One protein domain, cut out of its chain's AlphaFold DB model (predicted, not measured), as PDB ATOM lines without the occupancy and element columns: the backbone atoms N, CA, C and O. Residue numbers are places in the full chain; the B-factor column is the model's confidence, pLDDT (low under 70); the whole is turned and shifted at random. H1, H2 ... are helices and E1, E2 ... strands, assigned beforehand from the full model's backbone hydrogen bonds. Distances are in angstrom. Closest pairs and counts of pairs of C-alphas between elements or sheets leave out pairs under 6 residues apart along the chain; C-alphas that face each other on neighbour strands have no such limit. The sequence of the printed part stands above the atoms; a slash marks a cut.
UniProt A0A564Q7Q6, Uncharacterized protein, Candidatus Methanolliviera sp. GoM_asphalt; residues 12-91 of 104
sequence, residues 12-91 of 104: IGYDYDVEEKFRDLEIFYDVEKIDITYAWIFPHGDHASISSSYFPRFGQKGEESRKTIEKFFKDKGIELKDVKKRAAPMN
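Overview. This is residues 12 to 91 of the 104 residues of an uncharacterized protein of Candidatus Methanolliviera sp. GoM_asphalt (UniProt A0A564Q7Q6). A twisted sheet of five strands has one long helix, H2, packed slantwise over one face, making two layers; no named helix covers the other face. A very short helix, H1, packs on H2 and is not on the sheet. The 80 printed residues follow the order E1 E2 H1 E3 E4 H2 E5, and the antiparallel sheet runs E2 E3 E4 E1 E5. The class is mixed, helices and strands; the whole is compact, with a radius of gyration of the C-alphas of 12.0 A and spans of 35 by 24 by 22 A.

Along the chain. E1, residues 12 to 18, begins at C-alpha 12 (11.401, 2.698, -4.917) and is 19.5 A long. E2 is residues 26 to 28, E3 39 to 43, 13.3 A, and E4 48 to 54, 20.2 A. E5, residues 84 to 91, 22.8 A, ends at C-alpha 91 (18.565, 6.428, -2.279). H1 is residues 31 to 34; H2 is residues 62 to 74, 18.0 A.

Arrangement. E2 and E5 are edge strands. N 28 and O 39 of E2 and E3 are 2.8 A apart, within hydrogen-bond range, as are N 42 and O 49 of the hairpin E3 and E4, 2.8 A, N 16 and O 50 of E1 and E4, 2.7 A, and N 15 and O 86 of E1 and E5, 2.8 A. H2 is on the sheet at a height of 9.5 A, slantwise to the strands, at 37 degrees to E4 on the local plane. Its closest C-alphas to E4 are those of Ser 65 and Tyr 54, 6.4 A apart. E4, H2 and E5 form a split strand-helix-strand unit, two strands running the same way with E1 between them, and a right-handed crossover. H1 touches H2, with closest C-alphas Ile 34 and Ile 69 at 6.5 A. In H2 every O i to N i+4 pair is within hydrogen-bond range; H1 is too short for one.

Size, cuts and confidence. The C-alphas of Gly 45 and Gly 59, the two farthest apart, are 36.3 A apart. The printed part has no cut, and no link is long. Mean pLDDT of the printed part is 89.4; residue 91 is under 70.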
ATOM      1  N   ILE A  12      11.585   4.119  -5.179       87.56
ATOM      2  CA  ILE A  12      11.401   2.698  -4.917       87.56
ATOM      3  C   ILE A  12      11.448   2.019  -6.274       87.56
ATOM      4  O   ILE A  12      10.570   2.245  -7.105       87.56
ATOM      5  N   GLY A  13      12.520   1.265  -6.500       89.62
ATOM      6  CA  GLY A  13      12.693   0.442  -7.688       89.62
ATOM      7  C   GLY A  13      11.980  -0.887  -7.498       89.62
ATOM      8  O   GLY A  13      11.912  -1.401  -6.373       89.62
ATOM      9  N   TYR A  14      11.439  -1.426  -8.577       88.94
ATOM     10  CA  TYR A  14      10.871  -2.762  -8.600       88.94
ATOM     11  C   TYR A  14      11.317  -3.487  -9.861       88.94
ATOM     12  O   TYR A  14      11.144  -2.987 -10.966       88.94
ATOM     13  N   ASP A  15      11.866  -4.678  -9.657       91.06
ATOM     14  CA  ASP A  15      12.441  -5.526 -10.689       91.06
ATOM     15  C   ASP A  15      11.598  -6.790 -10.861       91.06
ATOM     16  O   ASP A  15      11.106  -7.386  -9.891       91.06
ATOM     17  N   TYR A  16      11.485  -7.211 -12.110       93.31
ATOM     18  CA  TYR A  16      10.897  -8.455 -12.564       93.31
ATOM     19  C   TYR A  16      12.001  -9.284 -13.213       93.31
ATOM     20  O   TYR A  16      12.624  -8.826 -14.168       93.31
ATOM     21  N   ASP A  17      12.232 -10.494 -12.710       91.56
ATOM     22  CA  ASP A  17      13.128 -11.447 -13.372       91.56
ATOM     23  C   ASP A  17      12.300 -12.259 -14.379       91.56
ATOM     24  O   ASP A  17      11.426 -13.031 -13.974       91.56
ATOM     25  N   VAL A  18      12.556 -12.075 -15.674       90.75
ATOM     26  CA  VAL A  18      11.873 -12.781 -16.768       90.75
ATOM     27  C   VAL A  18      12.826 -13.775 -17.433       90.75
ATOM     28  O   VAL A  18      13.975 -13.442 -17.695       90.75
ATOM     29  N   GLU A  19      12.375 -14.997 -17.725       86.69
ATOM     30  CA  GLU A  19      13.206 -16.032 -18.384       86.69
ATOM     31  C   GLU A  19      13.362 -15.808 -19.903       86.69
ATOM     32  O   GLU A  19      14.058 -16.549 -20.599       86.69
ATOM     33  N   GLU A  20      12.713 -14.773 -20.437       81.75
ATOM     34  CA  GLU A  20      12.852 -14.369 -21.829       81.75
ATOM     35  C   GLU A  20      14.272 -13.866 -22.125       81.75
ATOM     36  O   GLU A  20      14.872 -13.102 -21.364       81.75
ATOM     37  N   LYS A  21      14.814 -14.291 -23.272       82.19
ATOM     38  CA  LYS A  21      16.138 -13.867 -23.727       82.19
ATOM     39  C   LYS A  21      16.028 -12.593 -24.542       82.19
ATOM     40  O   LYS A  21      15.566 -12.613 -25.681       82.19
ATOM     41  N   PHE A  22      16.551 -11.516 -23.979       89.38
ATOM     42  CA  PHE A  22      16.757 -10.260 -24.685       89.38
ATOM     43  C   PHE A  22      18.211 -10.166 -25.134       89.38
ATOM     44  O   PHE A  22      19.123 -10.606 -24.432       89.38
ATOM     45  N   ARG A  23      18.432  -9.630 -26.336       89.62
ATOM     46  CA  ARG A  23      19.784  -9.447 -26.877       89.62
ATOM     47  C   ARG A  23      20.414  -8.154 -26.376       89.62
ATOM     48  O   ARG A  23      21.598  -8.135 -26.053       89.62
ATOM     49  N   ASP A  24      19.614  -7.099 -26.343       94.06
ATOM     50  CA  ASP A  24      20.080  -5.736 -26.159       94.06
ATOM     51  C   ASP A  24      19.521  -5.153 -24.859       94.06
ATOM     52  O   ASP A  24      18.433  -5.507 -24.404       94.06
ATOM     53  N   LEU A  25      20.298  -4.257 -24.247       95.31
ATOM     54  CA  LEU A  25      19.798  -3.380 -23.197       95.31
ATOM     55  C   LEU A  25      18.826  -2.387 -23.833       95.31
ATOM     56  O   LEU A  25      19.221  -1.612 -24.707       95.31
ATOM     57  N   GLU A  26      17.595  -2.349 -23.340       95.88
ATOM     58  CA  GLU A  26      16.596  -1.376 -23.775       95.88
ATOM     59  C   GLU A  26      16.215  -0.459 -22.618       95.88
ATOM     60  O   GLU A  26      15.961  -0.912 -21.503       95.88
ATOM     61  N   ILE A  27      16.163   0.846 -22.886       95.62
ATOM     62  CA  ILE A  27      15.711   1.857 -21.929       95.62
ATOM     63  C   ILE A  27      14.559   2.622 -22.568       95.62
ATOM     64  O   ILE A  27      14.683   3.153 -23.673       95.62
ATOM     65  N   PHE A  28      13.444   2.703 -21.853       95.19
ATOM     66  CA  PHE A  28      12.226   3.361 -22.298       95.19
ATOM     67  C   PHE A  28      12.026   4.660 -21.529       95.19
ATOM     68  O   PHE A  28      12.000   4.662 -20.298       95.19
ATOM     69  N   TYR A  29      11.832   5.746 -22.275       93.81
ATOM     70  CA  TYR A  29      11.388   7.039 -21.767       93.81
ATOM     71  C   TYR A  29      10.077   7.391 -22.468       93.81
ATOM     72  O   TYR A  29      10.076   7.737 -23.646       93.81
ATOM     73  N   ASP A  30       8.961   7.265 -21.758       92.75
ATOM     74  CA  ASP A  30       7.636   7.592 -22.284       92.75
ATOM     75  C   ASP A  30       6.792   8.185 -21.154       92.75
ATOM     76  O   ASP A  30       6.113   7.472 -20.423       92.75
ATOM     77  N   VAL A  31       6.868   9.503 -20.970       89.94
ATOM     78  CA  VAL A  31       6.245  10.168 -19.812       89.94
ATOM     79  C   VAL A  31       4.726   9.974 -19.781       89.94
ATOM     80  O   VAL A  31       4.131   9.940 -18.706       89.94
ATOM     81  N   GLU A  32       4.094   9.786 -20.940       90.62
ATOM     82  CA  GLU A  32       2.655   9.534 -21.028       90.62
ATOM     83  C   GLU A  32       2.287   8.125 -20.554       90.62
ATOM     84  O   GLU A  32       1.222   7.934 -19.964       90.62
ATOM     85  N   LYS A  33       3.157   7.135 -20.793       90.12
ATOM     86  CA  LYS A  33       2.880   5.732 -20.449       90.12
ATOM     87  C   LYS A  33       3.527   5.241 -19.164       90.12
ATOM     88  O   LYS A  33       2.993   4.311 -18.574       90.12
ATOM     89  N   ILE A  34       4.661   5.797 -18.751       89.62
ATOM     90  CA  ILE A  34       5.466   5.326 -17.609       89.62
ATOM     91  C   ILE A  34       5.829   6.455 -16.625       89.62
ATOM     92  O   ILE A  34       6.701   6.291 -15.765       89.62
ATOM     93  N   ASP A  35       5.102   7.575 -16.718       87.25
ATOM     94  CA  ASP A  35       5.208   8.743 -15.837       87.25
ATOM     95  C   ASP A  35       6.630   9.353 -15.862       87.25
ATOM     96  O   ASP A  35       7.422   9.124 -16.773       87.25
ATOM     97  N   ILE A  36       6.994  10.148 -14.862       87.56
ATOM     98  CA  ILE A  36       8.293  10.825 -14.703       87.56
ATOM     99  C   ILE A  36       9.500   9.888 -14.493       87.56
ATOM    100  O   ILE A  36      10.553  10.324 -14.015       87.56
ATOM    101  N   THR A  37       9.347   8.594 -14.760       88.88
ATOM    102  CA  THR A  37      10.394   7.589 -14.580       88.88
ATOM    103  C   THR A  37      10.830   7.021 -15.926       88.88
ATOM    104  O   THR A  37      10.412   7.476 -16.988       88.88
ATOM    105  N   TYR A  38      11.731   6.050 -15.880       92.25
ATOM    106  CA  TYR A  38      12.082   5.234 -17.029       92.25
ATOM    107  C   TYR A  38      11.838   3.772 -16.683       92.25
ATOM    108  O   TYR A  38      11.757   3.396 -15.506       92.25
ATOM    109  N   ALA A  39      11.718   2.956 -17.716       94.56
ATOM    110  CA  ALA A  39      11.706   1.513 -17.589       94.56
ATOM    111  C   ALA A  39      12.890   0.942 -18.360       94.56
ATOM    112  O   ALA A  39      13.399   1.585 -19.281       94.56
ATOM    113  N   TRP A  40      13.333  -0.255 -18.006       95.31
ATOM    114  CA  TRP A  40      14.385  -0.927 -18.758       95.31
ATOM    115  C   TRP A  40      14.138  -2.417 -18.891       95.31
ATOM    116  O   TRP A  40      13.437  -3.012 -18.076       95.31
ATOM    117  N   ILE A  41      14.766  -2.990 -19.913       95.81
ATOM    118  CA  ILE A  41      15.052  -4.415 -20.038       95.81
ATOM    119  C   ILE A  41      16.569  -4.551 -19.981       95.81
ATOM    120  O   ILE A  41      17.274  -4.061 -20.863       95.81
ATOM    121  N   PHE A  42      17.070  -5.204 -18.939       95.31
ATOM    122  CA  PHE A  42      18.483  -5.480 -18.746       95.31
ATOM    123  C   PHE A  42      18.732  -6.978 -18.960       95.31
ATOM    124  O   PHE A  42      18.374  -7.779 -18.092       95.31
ATOM    125  N   PRO A  43      19.319  -7.390 -20.096       94.25
ATOM    126  CA  PRO A  43      19.593  -8.798 -20.346       94.25
ATOM    127  C   PRO A  43      20.704  -9.328 -19.431       94.25
ATOM    128  O   PRO A  43      21.759  -8.713 -19.261       94.25
ATOM    129  N   HIS A  44      20.475 -10.514 -18.882       89.94
ATOM    130  CA  HIS A  44      21.462 -11.368 -18.230       89.94
ATOM    131  C   HIS A  44      21.637 -12.659 -19.056       89.94
ATOM    132  O   HIS A  44      21.004 -12.842 -20.093       89.94
ATOM    133  N   GLY A  45      22.545 -13.551 -18.648       86.62
ATOM    134  CA  GLY A  45      22.881 -14.735 -19.454       86.62
ATOM    135  C   GLY A  45      21.707 -15.701 -19.680       86.62
ATOM    136  O   GLY A  45      21.574 -16.275 -20.761       86.62
ATOM    137  N   ASP A  46      20.862 -15.874 -18.667       88.69
ATOM    138  CA  ASP A  46      19.762 -16.845 -18.615       88.69
ATOM    139  C   ASP A  46      18.384 -16.223 -18.338       88.69
ATOM    140  O   ASP A  46      17.379 -16.919 -18.413       88.69
ATOM    141  N   HIS A  47      18.328 -14.925 -18.046       90.56
ATOM    142  CA  HIS A  47      17.108 -14.171 -17.765       90.56
ATOM    143  C   HIS A  47      17.308 -12.707 -18.168       90.56
ATOM    144  O   HIS A  47      18.405 -12.307 -18.552       90.56
ATOM    145  N   ALA A  48      16.285 -11.879 -18.032       93.00
ATOM    146  CA  ALA A  48      16.424 -10.433 -18.048       93.00
ATOM    147  C   ALA A  48      15.742  -9.811 -16.834       93.00
ATOM    148  O   ALA A  48      14.756 -10.330 -16.313       93.00
ATOM    149  N   SER A  49      16.284  -8.684 -16.390       93.12
ATOM    150  CA  SER A  49      15.644  -7.833 -15.400       93.12
ATOM    151  C   SER A  49      14.836  -6.765 -16.123       93.12
ATOM    152  O   SER A  49      15.387  -5.954 -16.868       93.12
ATOM    153  N   ILE A  50      13.529  -6.761 -15.903       94.94
ATOM    154  CA  ILE A  50      12.648  -5.680 -16.335       94.94
ATOM    155  C   ILE A  50      12.319  -4.839 -15.121       94.94
ATOM    156  O   ILE A  50      11.913  -5.373 -14.095       94.94
ATOM    157  N   SER A  51      12.488  -3.528 -15.214       91.94
ATOM    158  CA  SER A  51      12.348  -2.677 -14.038       91.94
ATOM    159  C   SER A  51      11.801  -1.311 -14.355       91.94
ATOM    160  O   SER A  51      11.878  -0.822 -15.484       91.94
ATOM    161  N   SER A  52      11.300  -0.682 -13.305       93.38
ATOM    162  CA  SER A  52      11.067   0.744 -13.243       93.38
ATOM    163  C   SER A  52      11.073   1.185 -11.781       93.38
ATOM    164  O   SER A  52      11.369   0.421 -10.859       93.38
ATOM    165  N   SER A  53      10.753   2.450 -11.546       91.62
ATOM    166  CA  SER A  53      10.701   3.009 -10.207       91.62
ATOM    167  C   SER A  53       9.488   3.900 -10.022       91.62
ATOM    168  O   SER A  53       8.768   4.224 -10.961       91.62
ATOM    169  N   TYR A  54       9.244   4.284  -8.778       90.94
ATOM    170  CA  TYR A  54       8.346   5.379  -8.459       90.94
ATOM    171  C   TYR A  54       8.920   6.227  -7.331       90.94
ATOM    172  O   TYR A  54       9.764   5.793  -6.541       90.94
ATOM    173  N   PHE A  55       8.440   7.454  -7.246       89.62
ATOM    174  CA  PHE A  55       8.910   8.482  -6.342       89.62
ATOM    175  C   PHE A  55       7.742   8.960  -5.469       89.62
ATOM    176  O   PHE A  55       6.985   9.848  -5.874       89.62
ATOM    177  N   PRO A  56       7.620   8.456  -4.225       87.50
ATOM    178  CA  PRO A  56       6.559   8.868  -3.303       87.50
ATOM    179  C   PRO A  56       6.460  10.387  -3.104       87.50
ATOM    180  O   PRO A  56       5.378  10.914  -2.863       87.50
ATOM    181  N   ARG A  57       7.581  11.115  -3.239       85.00
ATOM    182  CA  ARG A  57       7.628  12.582  -3.090       85.00
ATOM    183  C   ARG A  57       6.750  13.338  -4.095       85.00
ATOM    184  O   ARG A  57       6.427  14.491  -3.844       85.00
ATOM    185  N   PHE A  58       6.408  12.710  -5.218       87.94
ATOM    186  CA  PHE A  58       5.553  13.280  -6.259       87.94
ATOM    187  C   PHE A  58       4.109  12.757  -6.189       87.94
ATOM    188  O   PHE A  58       3.335  12.970  -7.111       87.94
ATOM    189  N   GLY A  59       3.740  12.067  -5.105       89.00
ATOM    190  CA  GLY A  59       2.398  11.505  -4.927       89.00
ATOM    191  C   GLY A  59       2.170  10.164  -5.631       89.00
ATOM    192  O   GLY A  59       1.075   9.618  -5.528       89.00
ATOM    193  N   GLN A  60       3.187   9.604  -6.294       89.56
ATOM    194  CA  GLN A  60       3.095   8.292  -6.937       89.56
ATOM    195  C   GLN A  60       2.900   7.182  -5.897       89.56
ATOM    196  O   GLN A  60       3.598   7.133  -4.876       89.56
ATOM    197  N   LYS A  61       1.986   6.252  -6.182       90.00
ATOM    198  CA  LYS A  61       1.753   5.063  -5.358       90.00
ATOM    199  C   LYS A  61       2.339   3.834  -6.033       90.00
ATOM    200  O   LYS A  61       2.104   3.603  -7.213       90.00
ATOM    201  N   GLY A  62       3.021   2.998  -5.253       88.38
ATOM    202  CA  GLY A  62       3.703   1.821  -5.787       88.38
ATOM    203  C   GLY A  62       2.782   0.860  -6.535       88.38
ATOM    204  O   GLY A  62       3.156   0.375  -7.591       88.38
ATOM    205  N   GLU A  63       1.564   0.620  -6.037       90.19
ATOM    206  CA  GLU A  63       0.602  -0.261  -6.714       90.19
ATOM    207  C   GLU A  63       0.143   0.295  -8.073       90.19
ATOM    208  O   GLU A  63       0.032  -0.455  -9.041       90.19
ATOM    209  N   GLU A  64      -0.093   1.608  -8.158       91.56
ATOM    210  CA  GLU A  64      -0.506   2.285  -9.393       91.56
ATOM    211  C   GLU A  64       0.643   2.280 -10.409       91.56
ATOM    212  O   GLU A  64       0.461   1.811 -11.530       91.56
ATOM    213  N   SER A  65       1.849   2.687  -9.995       90.38
ATOM    214  CA  SER A  65       3.046   2.664 -10.848       90.38
ATOM    215  C   SER A  65       3.354   1.260 -11.368       90.38
ATOM    216  O   SER A  65       3.648   1.074 -12.546       90.38
ATOM    217  N   ARG A  66       3.212   0.250 -10.510       90.31
ATOM    218  CA  ARG A  66       3.416  -1.150 -10.868       90.31
ATOM    219  C   ARG A  66       2.416  -1.625 -11.927       90.31
ATOM    220  O   ARG A  66       2.828  -2.224 -12.915       90.31
ATOM    221  N   LYS A  67       1.122  -1.327 -11.761       91.81
ATOM    222  CA  LYS A  67       0.082  -1.642 -12.759       91.81
ATOM    223  C   LYS A  67       0.358  -0.955 -14.097       91.81
ATOM    224  O   LYS A  67       0.162  -1.567 -15.144       91.81
ATOM    225  N   THR A  68       0.829   0.288 -14.059       92.56
ATOM    226  CA  THR A  68       1.222   1.045 -15.252       92.56
ATOM    227  C   THR A  68       2.345   0.345 -16.018       92.56
ATOM    228  O   THR A  68       2.222   0.149 -17.224       92.56
ATOM    229  N   ILE A  69       3.393  -0.116 -15.331       92.38
ATOM    230  CA  ILE A  69       4.506  -0.838 -15.965       92.38
ATOM    231  C   ILE A  69       4.105  -2.224 -16.458       92.38
ATOM    232  O   ILE A  69       4.454  -2.593 -17.579       92.38
ATOM    233  N   GLU A  70       3.331  -2.972 -15.673       92.88
ATOM    234  CA  GLU A  70       2.795  -4.268 -16.102       92.88
ATOM    235  C   GLU A  70       1.960  -4.111 -17.381       92.88
ATOM    236  O   GLU A  70       2.117  -4.897 -18.313       92.88
ATOM    237  N   LYS A  71       1.145  -3.054 -17.481       93.56
ATOM    238  CA  LYS A  71       0.408  -2.728 -18.707       93.56
ATOM    239  C   LYS A  71       1.336  -2.328 -19.859       93.56
ATOM    240  O   LYS A  71       1.166  -2.835 -20.961       93.56
ATOM    241  N   PHE A  72       2.312  -1.452 -19.620       94.50
ATOM    242  CA  PHE A  72       3.241  -0.973 -20.651       94.50
ATOM    243  C   PHE A  72       3.982  -2.118 -21.354       94.50
ATOM    244  O   PHE A  72       4.085  -2.129 -22.580       94.50
ATOM    245  N   PHE A  73       4.476  -3.093 -20.588       93.19
ATOM    246  CA  PHE A  73       5.146  -4.265 -21.149       93.19
ATOM    247  C   PHE A  73       4.163  -5.273 -21.749       93.19
ATOM    248  O   PHE A  73       4.449  -5.829 -22.809       93.19
ATOM    249  N   LYS A  74       2.964  -5.424 -21.172       93.88
ATOM    250  CA  LYS A  74       1.900  -6.249 -21.759       93.88
ATOM    251  C   LYS A  74       1.488  -5.755 -23.147       93.88
ATOM    252  O   LYS A  74       1.350  -6.566 -24.059       93.88
ATOM    253  N   ASP A  75       1.371  -4.442 -23.339       93.94
ATOM    254  CA  ASP A  75       1.070  -3.823 -24.639       93.94
ATOM    255  C   ASP A  75       2.194  -4.059 -25.676       93.94
ATOM    256  O   ASP A  75       1.974  -3.933 -26.880       93.94
ATOM    257  N   LYS A  76       3.395  -4.441 -25.219       91.06
ATOM    258  CA  LYS A  76       4.547  -4.855 -26.039       91.06
ATOM    259  C   LYS A  76       4.676  -6.375 -26.193       91.06
ATOM    260  O   LYS A  76       5.638  -6.837 -26.798       91.06
ATOM    261  N   GLY A  77       3.723  -7.144 -25.671       91.56
ATOM    262  CA  GLY A  77       3.722  -8.605 -25.734       91.56
ATOM    263  C   GLY A  77       4.544  -9.302 -24.648       91.56
ATOM    264  O   GLY A  77       4.759 -10.502 -24.764       91.56
ATOM    265  N   ILE A  78       4.976  -8.588 -23.602       90.88
ATOM    266  CA  ILE A  78       5.762  -9.130 -22.483       90.88
ATOM    267  C   ILE A  78       4.869  -9.203 -21.234       90.88
ATOM    268  O   ILE A  78       4.384  -8.181 -20.743       90.88
ATOM    269  N   GLU A  79       4.638 -10.400 -20.694       90.31
ATOM    270  CA  GLU A  79       3.742 -10.602 -19.544       90.31
ATOM    271  C   GLU A  79       4.525 -10.635 -18.219       90.31
ATOM    272  O   GLU A  79       5.333 -11.524 -17.969       90.31
ATOM    273  N   LEU A  80       4.254  -9.670 -17.330       87.81
ATOM    274  CA  LEU A  80       4.978  -9.492 -16.059       87.81
ATOM    275  C   LEU A  80       4.216  -9.994 -14.815       87.81
ATOM    276  O   LEU A  80       4.680  -9.849 -13.678       87.81
ATOM    277  N   LYS A  81       3.015 -10.552 -14.986       75.12
ATOM    278  CA  LYS A  81       2.112 -10.831 -13.860       75.12
ATOM    279  C   LYS A  81       2.617 -11.931 -12.920       75.12
ATOM    280  O   LYS A  81       2.529 -11.747 -11.703       75.12
ATOM    281  N   ASP A  82       3.172 -13.013 -13.460       79.81
ATOM    282  CA  ASP A  82       3.505 -14.234 -12.701       79.81
ATOM    283  C   ASP A  82       5.015 -14.457 -12.510       79.81
ATOM    284  O   ASP A  82       5.447 -15.459 -11.946       79.81
ATOM    285  N   VAL A  83       5.831 -13.492 -12.929       85.69
ATOM    286  CA  VAL A  83       7.291 -13.517 -12.770       85.69
ATOM    287  C   VAL A  83       7.728 -13.098 -11.368       85.69
ATOM    288  O   VAL A  83       6.985 -12.460 -10.609       85.69
ATOM    289  N   LYS A  84       8.957 -13.473 -11.003       85.25
ATOM    290  CA  LYS A  84       9.546 -13.172  -9.696       85.25
ATOM    291  C   LYS A  84       9.735 -11.665  -9.534       85.25
ATOM    292  O   LYS A  84      10.314 -11.008 -10.389       85.25
ATOM    293  N   LYS A  85       9.271 -11.137  -8.400       84.62
ATOM    294  CA  LYS A  85       9.205  -9.698  -8.113       84.62
ATOM    295  C   LYS A  85      10.156  -9.333  -6.990       84.62
ATOM    296  O   LYS A  85      10.144  -9.973  -5.936       84.62
ATOM    297  N   ARG A  86      10.922  -8.267  -7.181       83.81
ATOM    298  CA  ARG A  86      11.757  -7.654  -6.144       83.81
ATOM    299  C   ARG A  86      11.429  -6.173  -6.082       83.81
ATOM    300  O   ARG A  86      11.115  -5.569  -7.096       83.81
ATOM    301  N   ALA A  87      11.461  -5.591  -4.893       81.88
ATOM    302  CA  ALA A  87      11.331  -4.151  -4.734       81.88
ATOM    303  C   ALA A  87      12.256  -3.688  -3.618       81.88
ATOM    304  O   ALA A  87      12.348  -4.341  -2.575       81.88
ATOM    305  N   ALA A  88      12.939  -2.568  -3.834       78.19
ATOM    306  CA  ALA A  88      13.876  -2.021  -2.868       78.19
ATOM    307  C   ALA A  88      13.883  -0.483  -2.901       78.19
ATOM    308  O   ALA A  88      13.793   0.124  -3.972       78.19
ATOM    309  N   PRO A  89      14.010   0.180  -1.736       78.00
ATOM    310  CA  PRO A  89      14.191   1.622  -1.689       78.00
ATOM    311  C   PRO A  89      15.575   1.996  -2.227       78.00
ATOM    312  O   PRO A  89      16.606   1.571  -1.702       78.00
ATOM    313  N   MET A  90      15.597   2.861  -3.230       74.00
ATOM    314  CA  MET A  90      16.791   3.436  -3.832       74.00
ATOM    315  C   MET A  90      17.010   4.844  -3.280       74.00
ATOM    316  O   MET A  90      16.145   5.720  -3.375       74.00
ATOM    317  N   ASN A  91      18.181   5.081  -2.688       68.19
ATOM    318  CA  ASN A  91      18.565   6.428  -2.279       68.19
ATOM    319  C   ASN A  91      18.826   7.276  -3.520       68.19
ATOM    320  O   ASN A  91      19.782   7.028  -4.251       68.19
TER     321      ASN A  91